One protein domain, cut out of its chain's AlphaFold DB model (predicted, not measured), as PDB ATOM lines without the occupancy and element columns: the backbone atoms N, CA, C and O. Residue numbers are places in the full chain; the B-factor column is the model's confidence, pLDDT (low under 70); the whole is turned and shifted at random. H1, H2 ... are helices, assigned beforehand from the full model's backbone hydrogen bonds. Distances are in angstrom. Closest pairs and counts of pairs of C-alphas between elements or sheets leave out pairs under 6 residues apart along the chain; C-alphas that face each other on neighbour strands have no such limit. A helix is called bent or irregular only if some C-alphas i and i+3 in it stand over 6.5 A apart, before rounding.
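This is residues 109 to 251 of the 336 residues of the protein "DUF2013 domain-containing protein" of Tieghemostelium lacteum (UniProt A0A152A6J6). The longest helix, H8, with H6 and H7, covers one side of a middle pair of helices, H4 and H5, and the hairpin of H1 and H2 covers the other side, where H2 packs on H5. H8, with residues 229 to 233, makes a corner with residues 182 to 186 of H5, and H7 too is about perpendicular to H5, while H2 and H4 run at shallow tilts to it; short H3 lies away from the middle and touches no helix. The 143 printed residues hold eight named helices, H1 to H8 in order along the chain, and no named strand; the class is all helix. The whole is compact and rounded, with a radius of gyration of the C-alphas of 14.4 A and spans of 39 by 36 by 29 A.

H8, residues 227 to 244, measures 25.7 A and runs from C-alpha 227 at (-35.770, 34.343, -0.546) to C-alpha 244 at (-39.578, 47.456, 21.281). H7 is residues 206 to 217, 17.8 A, and H6 residues 195 to 202, 10.7 A. H5 is residues 171 to 186, 22.8 A, and H4 residues 152 to 165, 20.2 A. H3 is residues 144 to 147, 4.8 A. H2 is residues 122 to 138, 25.2 A. H1 is residues 110 to 119, 14.0 A, beginning at C-alpha 110 (-38.833, 15.080, 14.824). H2 and H7 are only just irregular: C-alphas 123 and 126, and C-alphas 208 and 211, are 6.9 A apart.

H8 touches the hub, H5, about perpendicular at 74 degrees; the closest C-alphas are those of Leu 182 and Gln 229, 5.5 A. H8 touches H6 at a steep tilt of 50 degrees, closest at Val 197 and Leu 237, 6.7 A. H7 and H8, a hairpin, only just touch, with 3 pairs of C-alphas within 8 A, closest at Leu 217 and Glu 227, 7.2 A. H4 and H5 form a hairpin at 26 degrees, a shallow tilt, closest at Phe 165 and Leu 174, 5.6 A. H2 touches H5 at 34.8 degrees, only just shallow, closest at Thr 133 and Thr 180, 4.4 A. H1 and H2 form a hairpin, closest at Leu 117 and Gln 125, 5.7 A. In H4, H5, H6 and H8 every O i to N i+4 pair is within hydrogen-bond range; H1 has 4 of 6, H2 10 of 13 and H7 5 of 8, and H3 is too short for such a pair.

The C-alphas farthest apart, those of Trp 112 and Gln 245, are 39.4 A apart. The printed part has no cut and no long link. Residues 109 to 110 are under 70 in pLDDT; the mean of the printed part is 90.9.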
ATOM      1  N   SER A 109     -41.348  12.398  12.511       65.38
ATOM      2  CA  SER A 109     -39.972  12.695  12.048       65.38
ATOM      3  C   SER A 109     -39.080  13.404  13.067       65.38
ATOM      4  O   SER A 109     -37.874  13.163  13.110       65.38
ATOM      5  N   PHE A 110     -39.637  14.279  13.906       68.00
ATOM      6  CA  PHE A 110     -38.833  15.080  14.824       68.00
ATOM      7  C   PHE A 110     -38.409  14.341  16.091       68.00
ATOM      8  O   PHE A 110     -37.538  14.828  16.810       68.00
ATOM      9  N   LYS A 111     -38.985  13.163  16.364       72.94
ATOM     10  CA  LYS A 111     -38.670  12.370  17.557       72.94
ATOM     11  C   LYS A 111     -37.190  12.001  17.634       72.94
ATOM     12  O   LYS A 111     -36.608  12.074  18.711       72.94
ATOM     13  N   TRP A 112     -36.586  11.648  16.502       78.62
ATOM     14  CA  TRP A 112     -35.160  11.350  16.426       78.62
ATOM     15  C   TRP A 112     -34.345  12.536  15.897       78.62
ATOM     16  O   TRP A 112     -33.226  12.720  16.365       78.62
ATOM     17  N   LEU A 113     -34.872  13.372  14.991       81.25
ATOM     18  CA  LEU A 113     -34.104  14.479  14.395       81.25
ATOM     19  C   LEU A 113     -33.626  15.507  15.425       81.25
ATOM     20  O   LEU A 113     -32.447  15.857  15.425       81.25
ATOM     21  N   ILE A 114     -34.515  15.976  16.309       79.62
ATOM     22  CA  ILE A 114     -34.184  17.050  17.258       79.62
ATOM     23  C   ILE A 114     -33.100  16.610  18.256       79.62
ATOM     24  O   ILE A 114     -32.099  17.315  18.367       79.62
ATOM     25  N   PRO A 115     -33.213  15.453  18.946       76.06
ATOM     26  CA  PRO A 115     -32.135  14.987  19.816       76.06
ATOM     27  C   PRO A 115     -30.819  14.783  19.064       76.06
ATOM     28  O   PRO A 115     -29.765  15.171  19.556       76.06
ATOM     29  N   ASN A 116     -30.874  14.211  17.857       77.88
ATOM     30  CA  ASN A 116     -29.675  13.940  17.071       77.88
ATOM     31  C   ASN A 116     -28.951  15.221  16.630       77.88
ATOM     32  O   ASN A 116     -27.723  15.229  16.642       77.88
ATOM     33  N   LEU A 117     -29.670  16.314  16.334       83.62
ATOM     34  CA  LEU A 117     -29.059  17.609  16.001       83.62
ATOM     35  C   LEU A 117     -28.036  18.056  17.056       83.62
ATOM     36  O   LEU A 117     -26.963  18.530  16.706       83.62
ATOM     37  N   PHE A 118     -28.352  17.864  18.338       83.31
ATOM     38  CA  PHE A 118     -27.514  18.321  19.448       83.31
ATOM     39  C   PHE A 118     -26.546  17.256  19.982       83.31
ATOM     40  O   PHE A 118     -25.696  17.569  20.812       83.31
ATOM     41  N   MET A 119     -26.662  15.999  19.538       78.88
ATOM     42  CA  MET A 119     -25.764  14.913  19.958       78.88
ATOM     43  C   MET A 119     -24.537  14.750  19.058       78.88
ATOM     44  O   MET A 119     -23.532  14.194  19.504       78.88
ATOM     45  N   PHE A 120     -24.611  15.182  17.799       79.38
ATOM     46  CA  PHE A 120     -23.487  15.064  16.875       79.38
ATOM     47  C   PHE A 120     -22.410  16.121  17.120       79.38
ATOM     48  O   PHE A 120     -22.697  17.243  17.537       79.38
ATOM     49  N   GLU A 121     -21.166  15.745  16.802       79.38
ATOM     50  CA  GLU A 121     -20.046  16.682  16.661       79.38
ATOM     51  C   GLU A 121     -20.438  17.801  15.690       79.38
ATOM     52  O   GLU A 121     -21.125  17.542  14.700       79.38
ATOM     53  N   GLU A 122     -19.986  19.026  15.958       76.88
ATOM     54  CA  GLU A 122     -20.382  20.236  15.219       76.88
ATOM     55  C   GLU A 122     -20.278  20.063  13.695       76.88
ATOM     56  O   GLU A 122     -21.222  20.356  12.963       76.88
ATOM     57  N   GLU A 123     -19.190  19.453  13.218       76.19
ATOM     58  CA  GLU A 123     -18.931  19.211  11.793       76.19
ATOM     59  C   GLU A 123     -19.928  18.257  11.118       76.19
ATOM     60  O   GLU A 123     -19.920  18.134   9.900       76.19
ATOM     61  N   LYS A 124     -20.770  17.551  11.877       83.50
ATOM     62  CA  LYS A 124     -21.759  16.578  11.379       83.50
ATOM     63  C   LYS A 124     -23.197  17.066  11.545       83.50
ATOM     64  O   LYS A 124     -24.113  16.474  10.974       83.50
ATOM     65  N   GLN A 125     -23.407  18.163  12.273       87.56
ATOM     66  CA  GLN A 125     -24.733  18.743  12.503       87.56
ATOM     67  C   GLN A 125     -25.375  19.247  11.203       87.56
ATOM     68  O   GLN A 125     -26.600  19.201  11.069       87.56
ATOM     69  N   TYR A 126     -24.573  19.641  10.204       86.88
ATOM     70  CA  TYR A 126     -25.086  20.117   8.914       86.88
ATOM     71  C   TYR A 126     -25.943  19.072   8.180       86.88
ATOM     72  O   TYR A 126     -26.884  19.448   7.488       86.88
ATOM     73  N   ASN A 127     -25.679  17.770   8.357       88.38
ATOM     74  CA  ASN A 127     -26.480  16.708   7.742       88.38
ATOM     75  C   ASN A 127     -27.911  16.686   8.299       88.38
ATOM     76  O   ASN A 127     -28.864  16.532   7.533       88.38
ATOM     77  N   ILE A 128     -28.067  16.897   9.613       90.31
ATOM     78  CA  ILE A 128     -29.382  17.011  10.262       90.31
ATOM     79  C   ILE A 128     -30.074  18.311   9.854       90.31
ATOM     80  O   ILE A 128     -31.267  18.301   9.558       90.31
ATOM     81  N   LEU A 129     -29.335  19.424   9.803       92.31
ATOM     82  CA  LEU A 129     -29.870  20.701   9.325       92.31
ATOM     83  C   LEU A 129     -30.363  20.601   7.883       92.31
ATOM     84  O   LEU A 129     -31.435  21.103   7.561       92.31
ATOM     85  N   ASN A 130     -29.639  19.889   7.023       92.12
ATOM     86  CA  ASN A 130     -30.089  19.628   5.666       92.12
ATOM     87  C   ASN A 130     -31.404  18.832   5.660       92.12
ATOM     88  O   ASN A 130     -32.340  19.217   4.967       92.12
ATOM     89  N   THR A 131     -31.542  17.794   6.495       91.81
ATOM     90  CA  THR A 131     -32.819  17.068   6.622       91.81
ATOM     91  C   THR A 131     -33.953  17.975   7.101       91.81
ATOM     92  O   THR A 131     -35.043  17.941   6.534       91.81
ATOM     93  N   LEU A 132     -33.710  18.825   8.105       92.06
ATOM     94  CA  LEU A 132     -34.703  19.793   8.586       92.06
ATOM     95  C   LEU A 132     -35.084  20.802   7.498       92.06
ATOM     96  O   LEU A 132     -36.267  21.053   7.290       92.06
ATOM     97  N   THR A 133     -34.104  21.324   6.760       93.62
ATOM     98  CA  THR A 133     -34.329  22.202   5.606       93.62
ATOM     99  C   THR A 133     -35.211  21.518   4.568       93.62
ATOM    100  O   THR A 133     -36.197  22.101   4.115       93.62
ATOM    101  N   LEU A 134     -34.905  20.269   4.211       92.88
ATOM    102  CA  LEU A 134     -35.672  19.496   3.236       92.88
ATOM    103  C   LEU A 134     -37.110  19.253   3.707       92.88
ATOM    104  O   LEU A 134     -38.036  19.389   2.910       92.88
ATOM    105  N   ILE A 135     -37.316  18.970   4.994       91.50
ATOM    106  CA  ILE A 135     -38.656  18.856   5.579       91.50
ATOM    107  C   ILE A 135     -39.390  20.195   5.480       91.50
ATOM    108  O   ILE A 135     -40.485  20.259   4.926       91.50
ATOM    109  N   PHE A 136     -38.793  21.281   5.972       92.19
ATOM    110  CA  PHE A 136     -39.449  22.586   6.008       92.19
ATOM    111  C   PHE A 136     -39.764  23.149   4.617       92.19
ATOM    112  O   PHE A 136     -40.762  23.847   4.433       92.19
ATOM    113  N   THR A 137     -38.931  22.852   3.624       91.69
ATOM    114  CA  THR A 137     -39.107  23.365   2.263       91.69
ATOM    115  C   THR A 137     -40.142  22.571   1.475       91.69
ATOM    116  O   THR A 137     -40.988  23.193   0.824       91.69
ATOM    117  N   ASN A 138     -40.119  21.235   1.568       89.75
ATOM    118  CA  ASN A 138     -40.958  20.353   0.753       89.75
ATOM    119  C   ASN A 138     -42.318  20.034   1.386       89.75
ATOM    120  O   ASN A 138     -43.296  19.856   0.662       89.75
ATOM    121  N   VAL A 139     -42.415  19.990   2.717       89.50
ATOM    122  CA  VAL A 139     -43.672  19.651   3.396       89.50
ATOM    123  C   VAL A 139     -44.556  20.884   3.500       89.50
ATOM    124  O   VAL A 139     -44.106  21.964   3.882       89.50
ATOM    125  N   ARG A 140     -45.842  20.736   3.166       86.00
ATOM    126  CA  ARG A 140     -46.800  21.855   3.204       86.00
ATOM    127  C   ARG A 140     -47.295  22.186   4.604       86.00
ATOM    128  O   ARG A 140     -47.509  23.352   4.905       86.00
ATOM    129  N   ILE A 141     -47.556  21.163   5.415       86.31
ATOM    130  CA  ILE A 141     -48.135  21.311   6.752       86.31
ATOM    131  C   ILE A 141     -47.376  20.392   7.694       86.31
ATOM    132  O   ILE A 141     -47.428  19.170   7.547       86.31
ATOM    133  N   ILE A 142     -46.714  20.981   8.685       87.88
ATOM    134  CA  ILE A 142     -46.136  20.232   9.795       87.88
ATOM    135  C   ILE A 142     -47.190  20.124  10.907       87.88
ATOM    136  O   ILE A 142     -47.792  21.139  11.269       87.88
ATOM    137  N   PRO A 143     -47.451  18.920  11.454       86.88
ATOM    138  CA  PRO A 143     -48.395  18.746  12.548       86.88
ATOM    139  C   PRO A 143     -48.068  19.660  13.733       86.88
ATOM    140  O   PRO A 143     -46.914  19.780  14.140       86.88
ATOM    141  N   GLU A 144     -49.089  20.256  14.349       85.75
ATOM    142  CA  GLU A 144     -48.906  21.176  15.482       85.75
ATOM    143  C   GLU A 144     -48.177  20.511  16.667       85.75
ATOM    144  O   GLU A 144     -47.405  21.155  17.374       85.75
ATOM    145  N   SER A 145     -48.386  19.204  16.874       85.94
ATOM    146  CA  SER A 145     -47.674  18.414  17.887       85.94
ATOM    147  C   SER A 145     -46.165  18.385  17.661       85.94
ATOM    148  O   SER A 145     -45.402  18.394  18.623       85.94
ATOM    149  N   GLU A 146     -45.747  18.369  16.399       85.56
ATOM    150  CA  GLU A 146     -44.347  18.408  16.009       85.56
ATOM    151  C   GLU A 146     -43.807  19.837  16.065       85.56
ATOM    152  O   GLU A 146     -42.725  20.051  16.607       85.56
ATOM    153  N   MET A 147     -44.591  20.830  15.623       86.62
ATOM    154  CA  MET A 147     -44.193  22.238  15.713       86.62
ATOM    155  C   MET A 147     -43.927  22.689  17.154       86.62
ATOM    156  O   MET A 147     -43.013  23.470  17.397       86.62
ATOM    157  N   LYS A 148     -44.665  22.148  18.133       86.94
ATOM    158  CA  LYS A 148     -44.447  22.408  19.569       86.94
ATOM    159  C   LYS A 148     -43.087  21.946  20.094       86.94
ATOM    160  O   LYS A 148     -42.702  22.383  21.172       86.94
ATOM    161  N   LYS A 149     -42.377  21.071  19.373       86.62
ATOM    162  CA  LYS A 149     -41.027  20.620  19.746       86.62
ATOM    163  C   LYS A 149     -39.955  21.668  19.428       86.62
ATOM    164  O   LYS A 149     -38.872  21.598  19.998       86.62
ATOM    165  N   PHE A 150     -40.250  22.641  18.564       87.44
ATOM    166  CA  PHE A 150     -39.397  23.806  18.308       87.44
ATOM    167  C   PHE A 150     -39.637  24.885  19.363       87.44
ATOM    168  O   PHE A 150     -40.090  25.992  19.072       87.44
ATOM    169  N   ASP A 151     -39.410  24.511  20.616       89.81
ATOM    170  CA  ASP A 151     -39.601  25.391  21.756       89.81
ATOM    171  C   ASP A 151     -38.416  26.351  21.956       89.81
ATOM    172  O   ASP A 151     -37.466  26.422  21.172       89.81
ATOM    173  N   ASP A 152     -38.489  27.121  23.036       92.00
ATOM    174  CA  ASP A 152     -37.480  28.108  23.402       92.00
ATOM    175  C   ASP A 152     -36.077  27.492  23.594       92.00
ATOM    176  O   ASP A 152     -35.081  28.108  23.210       92.00
ATOM    177  N   SER A 153     -36.007  26.260  24.120       91.94
ATOM    178  CA  SER A 153     -34.751  25.533  24.335       91.94
ATOM    179  C   SER A 153     -34.163  25.038  23.019       91.94
ATOM    180  O   SER A 153     -32.944  25.081  22.848       91.94
ATOM    181  N   PHE A 154     -35.006  24.574  22.092       91.62
ATOM    182  CA  PHE A 154     -34.560  24.224  20.748       91.62
ATOM    183  C   PHE A 154     -33.962  25.440  20.042       91.62
ATOM    184  O   PHE A 154     -32.867  25.343  19.495       91.62
ATOM    185  N   LEU A 155     -34.662  26.580  20.052       94.38
ATOM    186  CA  LEU A 155     -34.218  27.776  19.331       94.38
ATOM    187  C   LEU A 155     -32.905  28.333  19.892       94.38
ATOM    188  O   LEU A 155     -32.078  28.813  19.122       94.38
ATOM    189  N   GLU A 156     -32.699  28.245  21.207       94.62
ATOM    190  CA  GLU A 156     -31.429  28.611  21.841       94.62
ATOM    191  C   GLU A 156     -30.278  27.733  21.337       94.62
ATOM    192  O   GLU A 156     -29.326  28.256  20.761       94.62
ATOM    193  N   GLY A 157     -30.417  26.404  21.434       92.69
ATOM    194  CA  GLY A 157     -29.398  25.485  20.922       92.69
ATOM    195  C   GLY A 157     -29.184  25.627  19.414       92.69
ATOM    196  O   GLY A 157     -28.066  25.510  18.924       92.69
ATOM    197  N   PHE A 158     -30.244  25.905  18.659       93.50
ATOM    198  CA  PHE A 158     -30.162  26.079  17.216       93.50
ATOM    199  C   PHE A 158     -29.384  27.347  16.830       93.50
ATOM    200  O   PHE A 158     -28.557  27.299  15.920       93.50
ATOM    201  N   ILE A 159     -29.578  28.462  17.540       96.12
ATOM    202  CA  ILE A 159     -28.790  29.689  17.332       96.12
ATOM    203  C   ILE A 159     -27.336  29.494  17.764       96.12
ATOM    204  O   ILE A 159     -26.442  29.978  17.069       96.12
ATOM    205  N   ASP A 160     -27.079  28.746  18.840       94.25
ATOM    206  CA  ASP A 160     -25.714  28.400  19.250       94.25
ATOM    207  C   ASP A 160     -24.966  27.627  18.151       94.25
ATOM    208  O   ASP A 160     -23.798  27.915  17.892       94.25
ATOM    209  N   ILE A 161     -25.640  26.720  17.429       93.94
ATOM    210  CA  ILE A 161     -25.060  26.042  16.255       93.94
ATOM    211  C   ILE A 161     -24.657  27.061  15.181       93.94
ATOM    212  O   ILE A 161     -23.532  27.016  14.683       93.94
ATOM    213  N   GLY A 162     -25.541  28.007  14.847       94.88
ATOM    214  CA  GLY A 162     -25.234  29.069  13.883       94.88
ATOM    215  C   GLY A 162     -24.028  29.913  14.305       94.88
ATOM    216  O   GLY A 162     -23.135  30.172  13.500       94.88
ATOM    217  N   LEU A 163     -23.959  30.293  15.584       95.00
ATOM    218  CA  LEU A 163     -22.833  31.050  16.141       95.00
ATOM    219  C   LEU A 163     -21.528  30.242  16.139       95.00
ATOM    220  O   LEU A 163     -20.460  30.806  15.909       95.00
ATOM    221  N   ASN A 164     -21.594  28.929  16.356       92.62
ATOM    222  CA  ASN A 164     -20.427  28.059  16.249       92.62
ATOM    223  C   ASN A 164     -19.932  27.987  14.802       92.62
ATOM    224  O   ASN A 164     -18.728  28.117  14.573       92.62
ATOM    225  N   PHE A 165     -20.844  27.879  13.829       93.19
ATOM    226  CA  PHE A 165     -20.527  27.852  12.399       93.19
ATOM    227  C   PHE A 165     -19.818  29.105  11.884       93.19
ATOM    228  O   PHE A 165     -19.009  28.983  10.968       93.19
ATOM    229  N   LEU A 166     -20.006  30.271  12.513       91.81
ATOM    230  CA  LEU A 166     -19.233  31.481  12.190       91.81
ATOM    231  C   LEU A 166     -17.715  31.303  12.376       91.81
ATOM    232  O   LEU A 166     -16.932  32.026  11.764       91.81
ATOM    233  N   ASN A 167     -17.281  30.357  13.214       88.62
ATOM    234  CA  ASN A 167     -15.858  30.099  13.458       88.62
ATOM    235  C   ASN A 167     -15.227  29.154  12.426       88.62
ATOM    236  O   ASN A 167     -14.010  28.954  12.449       88.62
ATOM    237  N   TYR A 168     -16.028  28.556  11.544       85.62
ATOM    238  CA  TYR A 168     -15.551  27.617  10.538       85.62
ATOM    239  C   TYR A 168     -15.293  28.319   9.205       85.62
ATOM    240  O   TYR A 168     -15.999  29.238   8.806       85.62
ATOM    241  N   TYR A 169     -14.268  27.855   8.488       76.06
ATOM    242  CA  TYR A 169     -13.909  28.409   7.178       76.06
ATOM    243  C   TYR A 169     -14.937  28.080   6.085       76.06
ATOM    244  O   TYR A 169     -15.039  28.806   5.098       76.06
ATOM    245  N   ASP A 170     -15.669  26.971   6.230       81.31
ATOM    246  CA  ASP A 170     -16.613  26.504   5.222       81.31
ATOM    247  C   ASP A 170     -18.011  27.094   5.444       81.31
ATOM    248  O   ASP A 170     -18.813  26.609   6.245       81.31
ATOM    249  N   THR A 171     -18.314  28.132   4.669       82.50
ATOM    250  CA  THR A 171     -19.611  28.828   4.677       82.50
ATOM    251  C   THR A 171     -20.815  27.919   4.399       82.50
ATOM    252  O   THR A 171     -21.938  28.282   4.746       82.50
ATOM    253  N   LYS A 172     -20.632  26.720   3.815       85.50
ATOM    254  CA  LYS A 172     -21.753  25.817   3.498       85.50
ATOM    255  C   LYS A 172     -22.559  25.427   4.737       85.50
ATOM    256  O   LYS A 172     -23.779  25.320   4.658       85.50
ATOM    257  N   TRP A 173     -21.904  25.252   5.886       88.12
ATOM    258  CA  TRP A 173     -22.574  24.877   7.135       88.12
ATOM    259  C   TRP A 173     -23.495  25.982   7.625       88.12
ATOM    260  O   TRP A 173     -24.632  25.727   8.023       88.12
ATOM    261  N   LEU A 174     -23.032  27.220   7.498       90.94
ATOM    262  CA  LEU A 174     -23.819  28.381   7.845       90.94
ATOM    263  C   LEU A 174     -25.002  28.579   6.883       90.94
ATOM    264  O   LEU A 174     -26.094  28.930   7.324       90.94
ATOM    265  N   HIS A 175     -24.851  28.252   5.595       92.00
ATOM    266  CA  HIS A 175     -25.997  28.228   4.678       92.00
ATOM    267  C   HIS A 175     -27.040  27.183   5.083       92.00
ATOM    268  O   HIS A 175     -28.226  27.499   5.073       92.00
ATOM    269  N   TYR A 176     -26.640  25.973   5.497       91.62
ATOM    270  CA  TYR A 176     -27.597  24.985   6.018       91.62
ATOM    271  C   TYR A 176     -28.331  25.494   7.262       91.62
ATOM    272  O   TYR A 176     -29.537  25.273   7.387       91.62
ATOM    273  N   PHE A 177     -27.639  26.212   8.152       95.12
ATOM    274  CA  PHE A 177     -28.277  26.890   9.278       95.12
ATOM    275  C   PHE A 177     -29.334  27.895   8.798       95.12
ATOM    276  O   PHE A 177     -30.494  27.785   9.199       95.12
ATOM    277  N   TYR A 178     -28.991  28.812   7.887       96.19
ATOM    278  CA  TYR A 178     -29.960  29.793   7.393       96.19
ATOM    279  C   TYR A 178     -31.112  29.159   6.621       96.19
ATOM    280  O   TYR A 178     -32.257  29.515   6.867       96.19
ATOM    281  N   TYR A 179     -30.871  28.195   5.734       96.06
ATOM    282  CA  TYR A 179     -31.965  27.529   5.029       96.06
ATOM    283  C   TYR A 179     -32.901  26.787   5.986       96.06
ATOM    284  O   TYR A 179     -34.114  26.800   5.785       96.06
ATOM    285  N   THR A 180     -32.370  26.239   7.081       95.44
ATOM    286  CA  THR A 180     -33.196  25.651   8.139       95.44
ATOM    287  C   THR A 180     -34.004  26.726   8.873       95.44
ATOM    288  O   THR A 180     -35.201  26.544   9.079       95.44
ATOM    289  N   VAL A 181     -33.389  27.865   9.218       95.38
ATOM    290  CA  VAL A 181     -34.053  29.029   9.838       95.38
ATOM    291  C   VAL A 181     -35.197  29.552   8.965       95.38
ATOM    292  O   VAL A 181     -36.318  29.736   9.439       95.38
ATOM    293  N   LEU A 182     -34.923  29.787   7.686       96.31
ATOM    294  CA  LEU A 182     -35.884  30.336   6.737       96.31
ATOM    295  C   LEU A 182     -36.994  29.323   6.437       96.31
ATOM    296  O   LEU A 182     -38.170  29.681   6.412       96.31
ATOM    297  N   GLY A 183     -36.638  28.044   6.311       95.00
ATOM    298  CA  GLY A 183     -37.599  26.953   6.225       95.00
ATOM    299  C   GLY A 183     -38.525  26.918   7.440       95.00
ATOM    300  O   GLY A 183     -39.738  26.849   7.273       95.00
ATOM    301  N   TYR A 184     -37.989  27.023   8.657       93.38
ATOM    302  CA  TYR A 184     -38.793  27.084   9.878       93.38
ATOM    303  C   TYR A 184     -39.776  28.264   9.859       93.38
ATOM    304  O   TYR A 184     -40.961  28.075  10.136       93.38
ATOM    305  N   GLN A 185     -39.325  29.461   9.460       92.81
ATOM    306  CA  GLN A 185     -40.174  30.658   9.380       92.81
ATOM    307  C   GLN A 185     -41.394  30.463   8.469       92.81
ATOM    308  O   GLN A 185     -42.478  30.938   8.804       92.81
ATOM    309  N   LYS A 186     -41.258  29.704   7.373       92.44
ATOM    310  CA  LYS A 186     -42.363  29.372   6.454       92.44
ATOM    311  C   LYS A 186     -43.551  28.690   7.152       92.44
ATOM    312  O   LYS A 186     -44.683  28.815   6.691       92.44
ATOM    313  N   HIS A 187     -43.308  27.976   8.254       90.56
ATOM    314  CA  HIS A 187     -44.329  27.229   9.004       90.56
ATOM    315  C   HIS A 187     -44.926  28.005  10.181       90.56
ATOM    316  O   HIS A 187     -45.846  27.514  10.838       90.56
ATOM    317  N   ILE A 188     -44.433  29.212  10.469       89.25
ATOM    318  CA  ILE A 188     -44.910  30.012  11.595       89.25
ATOM    319  C   ILE A 188     -46.043  30.928  11.148       89.25
ATOM    320  O   ILE A 188     -45.842  31.934  10.476       89.25
ATOM    321  N   ILE A 189     -47.252  30.604  11.601       82.12
ATOM    322  CA  ILE A 189     -48.420  31.474  11.472       82.12
ATOM    323  C   ILE A 189     -48.565  32.235  12.791       82.12
ATOM    324  O   ILE A 189     -49.135  31.726  13.755       82.12
ATOM    325  N   SER A 190     -48.020  33.449  12.849       79.44
ATOM    326  CA  SER A 190     -48.120  34.337  14.013       79.44
ATOM    327  C   SER A 190     -48.831  35.632  13.631       79.44
ATOM    328  O   SER A 190     -48.665  36.149  12.532       79.44
ATOM    329  N   THR A 191     -49.632  36.169  14.552       79.81
ATOM    330  CA  THR A 191     -50.187  37.530  14.444       79.81
ATOM    331  C   THR A 191     -49.197  38.599  14.917       79.81
ATOM    332  O   THR A 191     -49.521  39.782  14.897       79.81
ATOM    333  N   THR A 192     -48.034  38.177  15.416       89.56
ATOM    334  CA  THR A 192     -46.924  39.012  15.900       89.56
ATOM    335  C   THR A 192     -45.615  38.478  15.308       89.56
ATOM    336  O   THR A 192     -45.649  37.651  14.399       89.56
ATOM    337  N   TYR A 193     -44.462  38.873  15.843       94.06
ATOM    338  CA  TYR A 193     -43.177  38.293  15.452       94.06
ATOM    339  C   TYR A 193     -43.102  36.785  15.718       94.06
ATOM    340  O   TYR A 193     -43.822  36.231  16.559       94.06
ATOM    341  N   SER A 194     -42.223  36.102  14.987       94.00
ATOM    342  CA  SER A 194     -41.992  34.678  15.205       94.00
ATOM    343  C   SER A 194     -41.214  34.426  16.507       94.00
ATOM    344  O   SER A 194     -40.435  35.282  16.942       94.00
ATOM    345  N   PRO A 195     -41.350  33.236  17.128       95.06
ATOM    346  CA  PRO A 195     -40.530  32.842  18.281       95.06
ATOM    347  C   PRO A 195     -39.021  32.980  18.034       95.06
ATOM    348  O   PRO A 195     -38.270  33.313  18.949       95.06
ATOM    349  N   LEU A 196     -38.587  32.784  16.784       95.88
ATOM    350  CA  LEU A 196     -37.201  32.976  16.374       95.88
ATOM    351  C   LEU A 196     -36.746  34.427  16.567       95.88
ATOM    352  O   LEU A 196     -35.675  34.637  17.124       95.88
ATOM    353  N   VAL A 197     -37.541  35.417  16.147       97.06
ATOM    354  CA  VAL A 197     -37.190  36.840  16.307       97.06
ATOM    355  C   VAL A 197     -37.018  37.178  17.788       97.06
ATOM    356  O   VAL A 197     -35.992  37.736  18.173       97.06
ATOM    357  N   TYR A 198     -37.958  36.761  18.643       96.62
ATOM    358  CA  TYR A 198     -37.832  36.952  20.094       96.62
ATOM    359  C   TYR A 198     -36.555  36.309  20.651       96.62
ATOM    360  O   TYR A 198     -35.843  36.928  21.444       96.62
ATOM    361  N   LYS A 199     -36.235  35.081  20.221       97.38
ATOM    362  CA  LYS A 199     -35.033  34.377  20.675       97.38
ATOM    363  C   LYS A 199     -33.751  35.061  20.189       97.38
ATOM    364  O   LYS A 199     -32.855  35.259  21.010       97.38
ATOM    365  N   LEU A 200     -33.676  35.490  18.926       97.88
ATOM    366  CA  LEU A 200     -32.538  36.241  18.377       97.88
ATOM    367  C   LEU A 200     -32.246  37.496  19.213       97.88
ATOM    368  O   LEU A 200     -31.099  37.733  19.577       97.88
ATOM    369  N   TYR A 201     -33.276  38.244  19.612       97.81
ATOM    370  CA  TYR A 201     -33.116  39.428  20.465       97.81
ATOM    371  C   TYR A 201     -32.775  39.122  21.929       97.81
ATOM    372  O   TYR A 201     -32.243  39.982  22.632       97.81
ATOM    373  N   SER A 202     -33.037  37.903  22.402       97.12
ATOM    374  CA  SER A 202     -32.645  37.480  23.751       97.12
ATOM    375  C   SER A 202     -31.166  37.070  23.856       97.12
ATOM    376  O   SER A 202     -30.597  37.097  24.950       97.12
ATOM    377  N   ILE A 203     -30.518  36.732  22.733       97.12
ATOM    378  CA  ILE A 203     -29.129  36.260  22.685       97.12
ATOM    379  C   ILE A 203     -28.207  37.407  22.260       97.12
ATOM    380  O   ILE A 203     -28.176  37.823  21.106       97.12
ATOM    381  N   LYS A 204     -27.363  37.881  23.186       95.88
ATOM    382  CA  LYS A 204     -26.481  39.047  22.972       95.88
ATOM    383  C   LYS A 204     -25.567  38.937  21.740       95.88
ATOM    384  O   LYS A 204     -25.249  39.959  21.140       95.88
ATOM    385  N   LYS A 205     -25.099  37.730  21.415       97.06
ATOM    386  CA  LYS A 205     -24.195  37.479  20.281       97.06
ATOM    387  C   LYS A 205     -24.915  37.273  18.949       97.06
ATOM    388  O   LYS A 205     -24.258  37.300  17.921       97.06
ATOM    389  N   ALA A 206     -26.238  37.092  18.940       97.44
ATOM    390  CA  ALA A 206     -26.980  36.793  17.717       97.44
ATOM    391  C   ALA A 206     -26.759  37.803  16.570       97.44
ATOM    392  O   ALA A 206     -26.683  37.338  15.435       97.44
ATOM    393  N   PRO A 207     -26.560  39.120  16.807       97.56
ATOM    394  CA  PRO A 207     -26.181  40.073  15.754       97.56
ATOM    395  C   PRO A 207     -24.955  39.683  14.911       97.56
ATOM    396  O   PRO A 207     -24.839  40.115  13.768       97.56
ATOM    397  N   GLU A 208     -24.053  38.836  15.423       96.94
ATOM    398  CA  GLU A 208     -22.912  38.302  14.661       96.94
ATOM    399  C   GLU A 208     -23.355  37.432  13.462       96.94
ATOM    400  O   GLU A 208     -22.590  37.254  12.520       96.94
ATOM    401  N   LEU A 209     -24.609  36.958  13.444       97.12
ATOM    402  CA  LEU A 209     -25.248  36.268  12.313       97.12
ATOM    403  C   LEU A 209     -25.809  37.239  11.253       97.12
ATOM    404  O   LEU A 209     -26.305  36.804  10.216       97.12
ATOM    405  N   GLY A 210     -25.800  38.549  11.486       96.81
ATOM    406  CA  GLY A 210     -26.324  39.536  10.534       96.81
ATOM    407  C   GLY A 210     -25.595  39.551   9.181       96.81
ATOM    408  O   GLY A 210     -26.261  39.435   8.147       96.81
ATOM    409  N   PRO A 211     -24.249  39.653   9.155       95.56
ATOM    410  CA  PRO A 211     -23.483  39.755   7.911       95.56
ATOM    411  C   PRO A 211     -23.718  38.591   6.946       95.56
ATOM    412  O   PRO A 211     -23.866  38.799   5.744       95.56
ATOM    413  N   GLU A 212     -23.802  37.367   7.462       94.69
ATOM    414  CA  GLU A 212     -23.940  36.173   6.627       94.69
ATOM    415  C   GLU A 212     -25.380  35.951   6.140       94.69
ATOM    416  O   GLU A 212     -25.582  35.450   5.034       94.69
ATOM    417  N   LEU A 213     -26.391  36.440   6.870       95.88
ATOM    418  CA  LEU A 213     -27.762  36.522   6.350       95.88
ATOM    419  C   LEU A 213     -27.839  37.473   5.141       95.88
ATOM    420  O   LEU A 213     -28.499  37.179   4.146       95.88
ATOM    421  N   ILE A 214     -27.123  38.599   5.204       96.44
ATOM    422  CA  ILE A 214     -27.023  39.559   4.094       96.44
ATOM    423  C   ILE A 214     -26.212  38.965   2.934       96.44
ATOM    424  O   ILE A 214     -26.584  39.129   1.772       96.44
ATOM    425  N   SER A 215     -25.131  38.242   3.237       93.81
ATOM    426  CA  SER A 215     -24.332  37.498   2.254       93.81
ATOM    427  C   SER A 215     -25.181  36.474   1.496       93.81
ATOM    428  O   SER A 215     -25.105  36.404   0.269       93.81
ATOM    429  N   LEU A 216     -26.054  35.744   2.201       93.44
ATOM    430  CA  LEU A 216     -27.000  34.804   1.599       93.44
ATOM    431  C   LEU A 216     -27.951  35.506   0.619       93.44
ATOM    432  O   LEU A 216     -28.119  35.026  -0.500       93.44
ATOM    433  N   LEU A 217     -28.510  36.662   1.001       94.62
ATOM    434  CA  LEU A 217     -29.378  37.475   0.136       94.62
ATOM    435  C   LEU A 217     -28.643  38.030  -1.099       94.62
ATOM    436  O   LEU A 217     -29.239  38.224  -2.150       94.62
ATOM    437  N   ASN A 218     -27.337  38.280  -0.992       94.00
ATOM    438  CA  ASN A 218     -26.511  38.811  -2.080       94.00
ATOM    439  C   ASN A 218     -26.210  37.788  -3.195       94.00
ATOM    440  O   ASN A 218     -25.606  38.157  -4.207       94.00
ATOM    441  N   ARG A 219     -26.557  36.511  -3.007       88.75
ATOM    442  CA  ARG A 219     -26.279  35.437  -3.969       88.75
ATOM    443  C   ARG A 219     -27.144  35.561  -5.219       88.75
ATOM    444  O   ARG A 219     -28.258  36.061  -5.173       88.75
ATOM    445  N   GLU A 220     -26.641  35.035  -6.335       77.19
ATOM    446  CA  GLU A 220     -27.402  34.991  -7.593       77.19
ATOM    447  C   GLU A 220     -28.642  34.097  -7.495       77.19
ATOM    448  O   GLU A 220     -29.648  34.356  -8.150       77.19
ATOM    449  N   LYS A 221     -28.562  33.025  -6.698       85.12
ATOM    450  CA  LYS A 221     -29.645  32.060  -6.535       85.12
ATOM    451  C   LYS A 221     -29.578  31.392  -5.166       85.12
ATOM    452  O   LYS A 221     -28.503  31.003  -4.713       85.12
ATOM    453  N   PHE A 222     -30.737  31.221  -4.537       91.31
ATOM    454  CA  PHE A 222     -30.881  30.379  -3.355       91.31
ATOM    455  C   PHE A 222     -30.978  28.899  -3.756       91.31
ATOM    456  O   PHE A 222     -31.632  28.556  -4.743       91.31
ATOM    457  N   ASP A 223     -30.404  28.010  -2.944       90.31
ATOM    458  CA  ASP A 223     -30.531  26.557  -3.140       90.31
ATOM    459  C   ASP A 223     -31.974  26.068  -2.914       90.31
ATOM    460  O   ASP A 223     -32.397  25.057  -3.475       90.31
ATOM    461  N   TYR A 224     -32.753  26.833  -2.142       90.44
ATOM    462  CA  TYR A 224     -34.159  26.593  -1.830       90.44
ATOM    463  C   TYR A 224     -34.989  27.862  -2.077       90.44
ATOM    464  O   TYR A 224     -34.478  28.959  -1.862       90.44
ATOM    465  N   PRO A 225     -36.270  27.760  -2.474       90.69
ATOM    466  CA  PRO A 225     -37.130  28.922  -2.710       90.69
ATOM    467  C   PRO A 225     -37.572  29.554  -1.376       90.69
ATOM    468  O   PRO A 225     -38.699  29.350  -0.939       90.69
ATOM    469  N   LEU A 226     -36.639  30.239  -0.706       94.69
ATOM    470  CA  LEU A 226     -36.773  30.810   0.643       94.69
ATOM    471  C   LEU A 226     -36.353  32.292   0.701       94.69
ATOM    472  O   LEU A 226     -36.123  32.843   1.779       94.69
ATOM    473  N   GLU A 227     -36.187  32.937  -0.454       95.00
ATOM    474  CA  GLU A 227     -35.770  34.343  -0.546       95.00
ATOM    475  C   GLU A 227     -36.812  35.285   0.073       95.00
ATOM    476  O   GLU A 227     -36.465  36.222   0.789       95.00
ATOM    477  N   ASP A 228     -38.095  34.973  -0.098       93.56
ATOM    478  CA  ASP A 228     -39.204  35.685   0.531       93.56
ATOM    479  C   ASP A 228     -39.187  35.553   2.059       93.56
ATOM    480  O   ASP A 228     -39.368  36.543   2.771       93.56
ATOM    481  N   GLN A 229     -38.892  34.360   2.590       95.62
ATOM    482  CA  GLN A 229     -38.678  34.188   4.030       95.62
ATOM    483  C   GLN A 229     -37.449  34.966   4.519       95.62
ATOM    484  O   GLN A 229     -37.470  35.478   5.640       95.62
ATOM    485  N   CYS A 230     -36.397  35.087   3.703       97.06
ATOM    486  CA  CYS A 230     -35.211  35.877   4.039       97.06
ATOM    487  C   CYS A 230     -35.552  37.365   4.162       97.06
ATOM    488  O   CYS A 230     -35.230  37.992   5.173       97.06
ATOM    489  N   LEU A 231     -36.254  37.915   3.168       96.88
ATOM    490  CA  LEU A 231     -36.722  39.301   3.170       96.88
ATOM    491  C   LEU A 231     -37.696  39.566   4.323       96.88
ATOM    492  O   LEU A 231     -37.548  40.564   5.026       96.88
ATOM    493  N   SER A 232     -38.631  38.646   4.577       95.62
ATOM    494  CA  SER A 232     -39.567  38.741   5.702       95.62
ATOM    495  C   SER A 232     -38.842  38.752   7.047       95.62
ATOM    496  O   SER A 232     -39.155  39.586   7.891       95.62
ATOM    497  N   LEU A 233     -37.854  37.874   7.255       97.31
ATOM    498  CA  LEU A 233     -37.075  37.850   8.494       97.31
ATOM    499  C   LEU A 233     -36.297  39.156   8.687       97.31
ATOM    500  O   LEU A 233     -36.306  39.716   9.779       97.31
ATOM    501  N   ILE A 234     -35.655  39.672   7.634       97.81
ATOM    502  CA  ILE A 234     -34.969  40.969   7.688       97.81
ATOM    503  C   ILE A 234     -35.959  42.077   8.072       97.81
ATOM    504  O   ILE A 234     -35.671  42.866   8.973       97.81
ATOM    505  N   ASN A 235     -37.131  42.119   7.434       97.06
ATOM    506  CA  ASN A 235     -38.169  43.106   7.726       97.06
ATOM    507  C   ASN A 235     -38.640  43.043   9.187       97.06
ATOM    508  O   ASN A 235     -38.782  44.081   9.841       97.06
ATOM    509  N   ASP A 236     -38.847  41.831   9.706       97.31
ATOM    510  CA  ASP A 236     -39.248  41.592  11.090       97.31
ATOM    511  C   ASP A 236     -38.183  42.078  12.077       97.31
ATOM    512  O   ASP A 236     -38.525  42.704  13.076       97.31
ATOM    513  N   LEU A 237     -36.895  41.858  11.791       97.88
ATOM    514  CA  LEU A 237     -35.795  42.324  12.643       97.88
ATOM    515  C   LEU A 237     -35.751  43.860  12.731       97.88
ATOM    516  O   LEU A 237     -35.623  44.410  13.824       97.88
ATOM    517  N   PHE A 238     -35.917  44.576  11.614       97.94
ATOM    518  CA  PHE A 238     -36.011  46.042  11.651       97.94
ATOM    519  C   PHE A 238     -37.280  46.524  12.367       97.94
ATOM    520  O   PHE A 238     -37.223  47.459  13.164       97.94
ATOM    521  N   SER A 239     -38.424  45.888  12.113       97.12
ATOM    522  CA  SER A 239     -39.702  46.288  12.719       97.12
ATOM    523  C   SER A 239     -39.703  46.072  14.235       97.12
ATOM    524  O   SER A 239     -40.097  46.965  14.989       97.12
ATOM    525  N   TYR A 240     -39.169  44.933  14.690       97.69
ATOM    526  CA  TYR A 240     -39.034  44.589  16.103       97.69
ATOM    527  C   TYR A 240     -38.197  45.626  16.858       97.69
ATOM    528  O   TYR A 240     -38.593  46.099  17.923       97.69
ATOM    529  N   SER A 241     -37.058  46.012  16.280       97.50
ATOM    530  CA  SER A 241     -36.164  47.036  16.826       97.50
ATOM    531  C   SER A 241     -36.901  48.342  17.149       97.50
ATOM    532  O   SER A 241     -36.819  48.849  18.273       97.50
ATOM    533  N   VAL A 242     -37.704  48.840  16.202       96.19
ATOM    534  CA  VAL A 242     -38.488  50.074  16.369       96.19
ATOM    535  C   VAL A 242     -39.590  49.909  17.412       96.19
ATOM    536  O   VAL A 242     -39.734  50.757  18.294       96.19
ATOM    537  N   GLU A 243     -40.376  48.836  17.316       96.50
ATOM    538  CA  GLU A 243     -41.537  48.611  18.183       96.50
ATOM    539  C   GLU A 243     -41.139  48.467  19.657       96.50
ATOM    540  O   GLU A 243     -41.775  49.055  20.535       96.50
ATOM    541  N   PHE A 244     -40.056  47.734  19.926       96.88
ATOM    542  CA  PHE A 244     -39.578  47.456  21.281       96.88
ATOM    543  C   PHE A 244     -38.487  48.417  21.770       96.88
ATOM    544  O   PHE A 244     -38.052  48.295  22.916       96.88
ATOM    545  N   GLN A 245     -38.072  49.389  20.949       96.62
ATOM    546  CA  GLN A 245     -37.024  50.370  21.272       96.62
ATOM    547  C   GLN A 245     -35.703  49.710  21.701       96.62
ATOM    548  O   GLN A 245     -35.059  50.119  22.671       96.62
ATOM    549  N   VAL A 246     -35.312  48.663  20.978       96.75
ATOM    550  CA  VAL A 246     -34.047  47.944  21.172       96.75
ATOM    551  C   VAL A 246     -33.095  48.250  20.014       96.75
ATOM    552  O   VAL A 246     -33.553  48.714  18.977       96.75
ATOM    553  N   PRO A 247     -31.774  48.029  20.155       95.75
ATOM    554  CA  PRO A 247     -30.850  48.219  19.041       95.75
ATOM    555  C   PRO A 247     -31.219  47.342  17.841       95.75
ATOM    556  O   PRO A 247     -31.590  46.179  18.017       95.75
ATOM    557  N   VAL A 248     -31.060  47.867  16.627       95.88
ATOM    558  CA  VAL A 248     -31.249  47.075  15.406       95.88
ATOM    559  C   VAL A 248     -30.293  45.879  15.357       95.88
ATOM    560  O   VAL A 248     -29.157  45.949  15.824       95.88
ATOM    561  N   PHE A 249     -30.763  44.764  14.793       97.88
ATOM    562  CA  PHE A 249     -30.007  43.511  14.740       97.88
ATOM    563  C   PHE A 249     -28.722  43.603  13.899       97.88
ATOM    564  O   PHE A 249     -27.741  42.932  14.198       97.88
ATOM    565  N   PHE A 250     -28.719  44.424  12.848       97.81
ATOM    566  CA  PHE A 250     -27.604  44.557  11.907       97.81
ATOM    567  C   PHE A 250     -26.647  45.680  12.314       97.81
ATOM    568  O   PHE A 250     -27.086  46.754  12.729       97.81
ATOM    569  N   PHE A 251     -25.335  45.498  12.131       95.88
ATOM    570  CA  PHE A 251     -24.395  46.590  12.371       95.88
ATOM    571  C   PHE A 251     -24.551  47.696  11.319       95.88
ATOM    572  O   PHE A 251     -24.961  47.470  10.185       95.88
TER     573      PHE A 251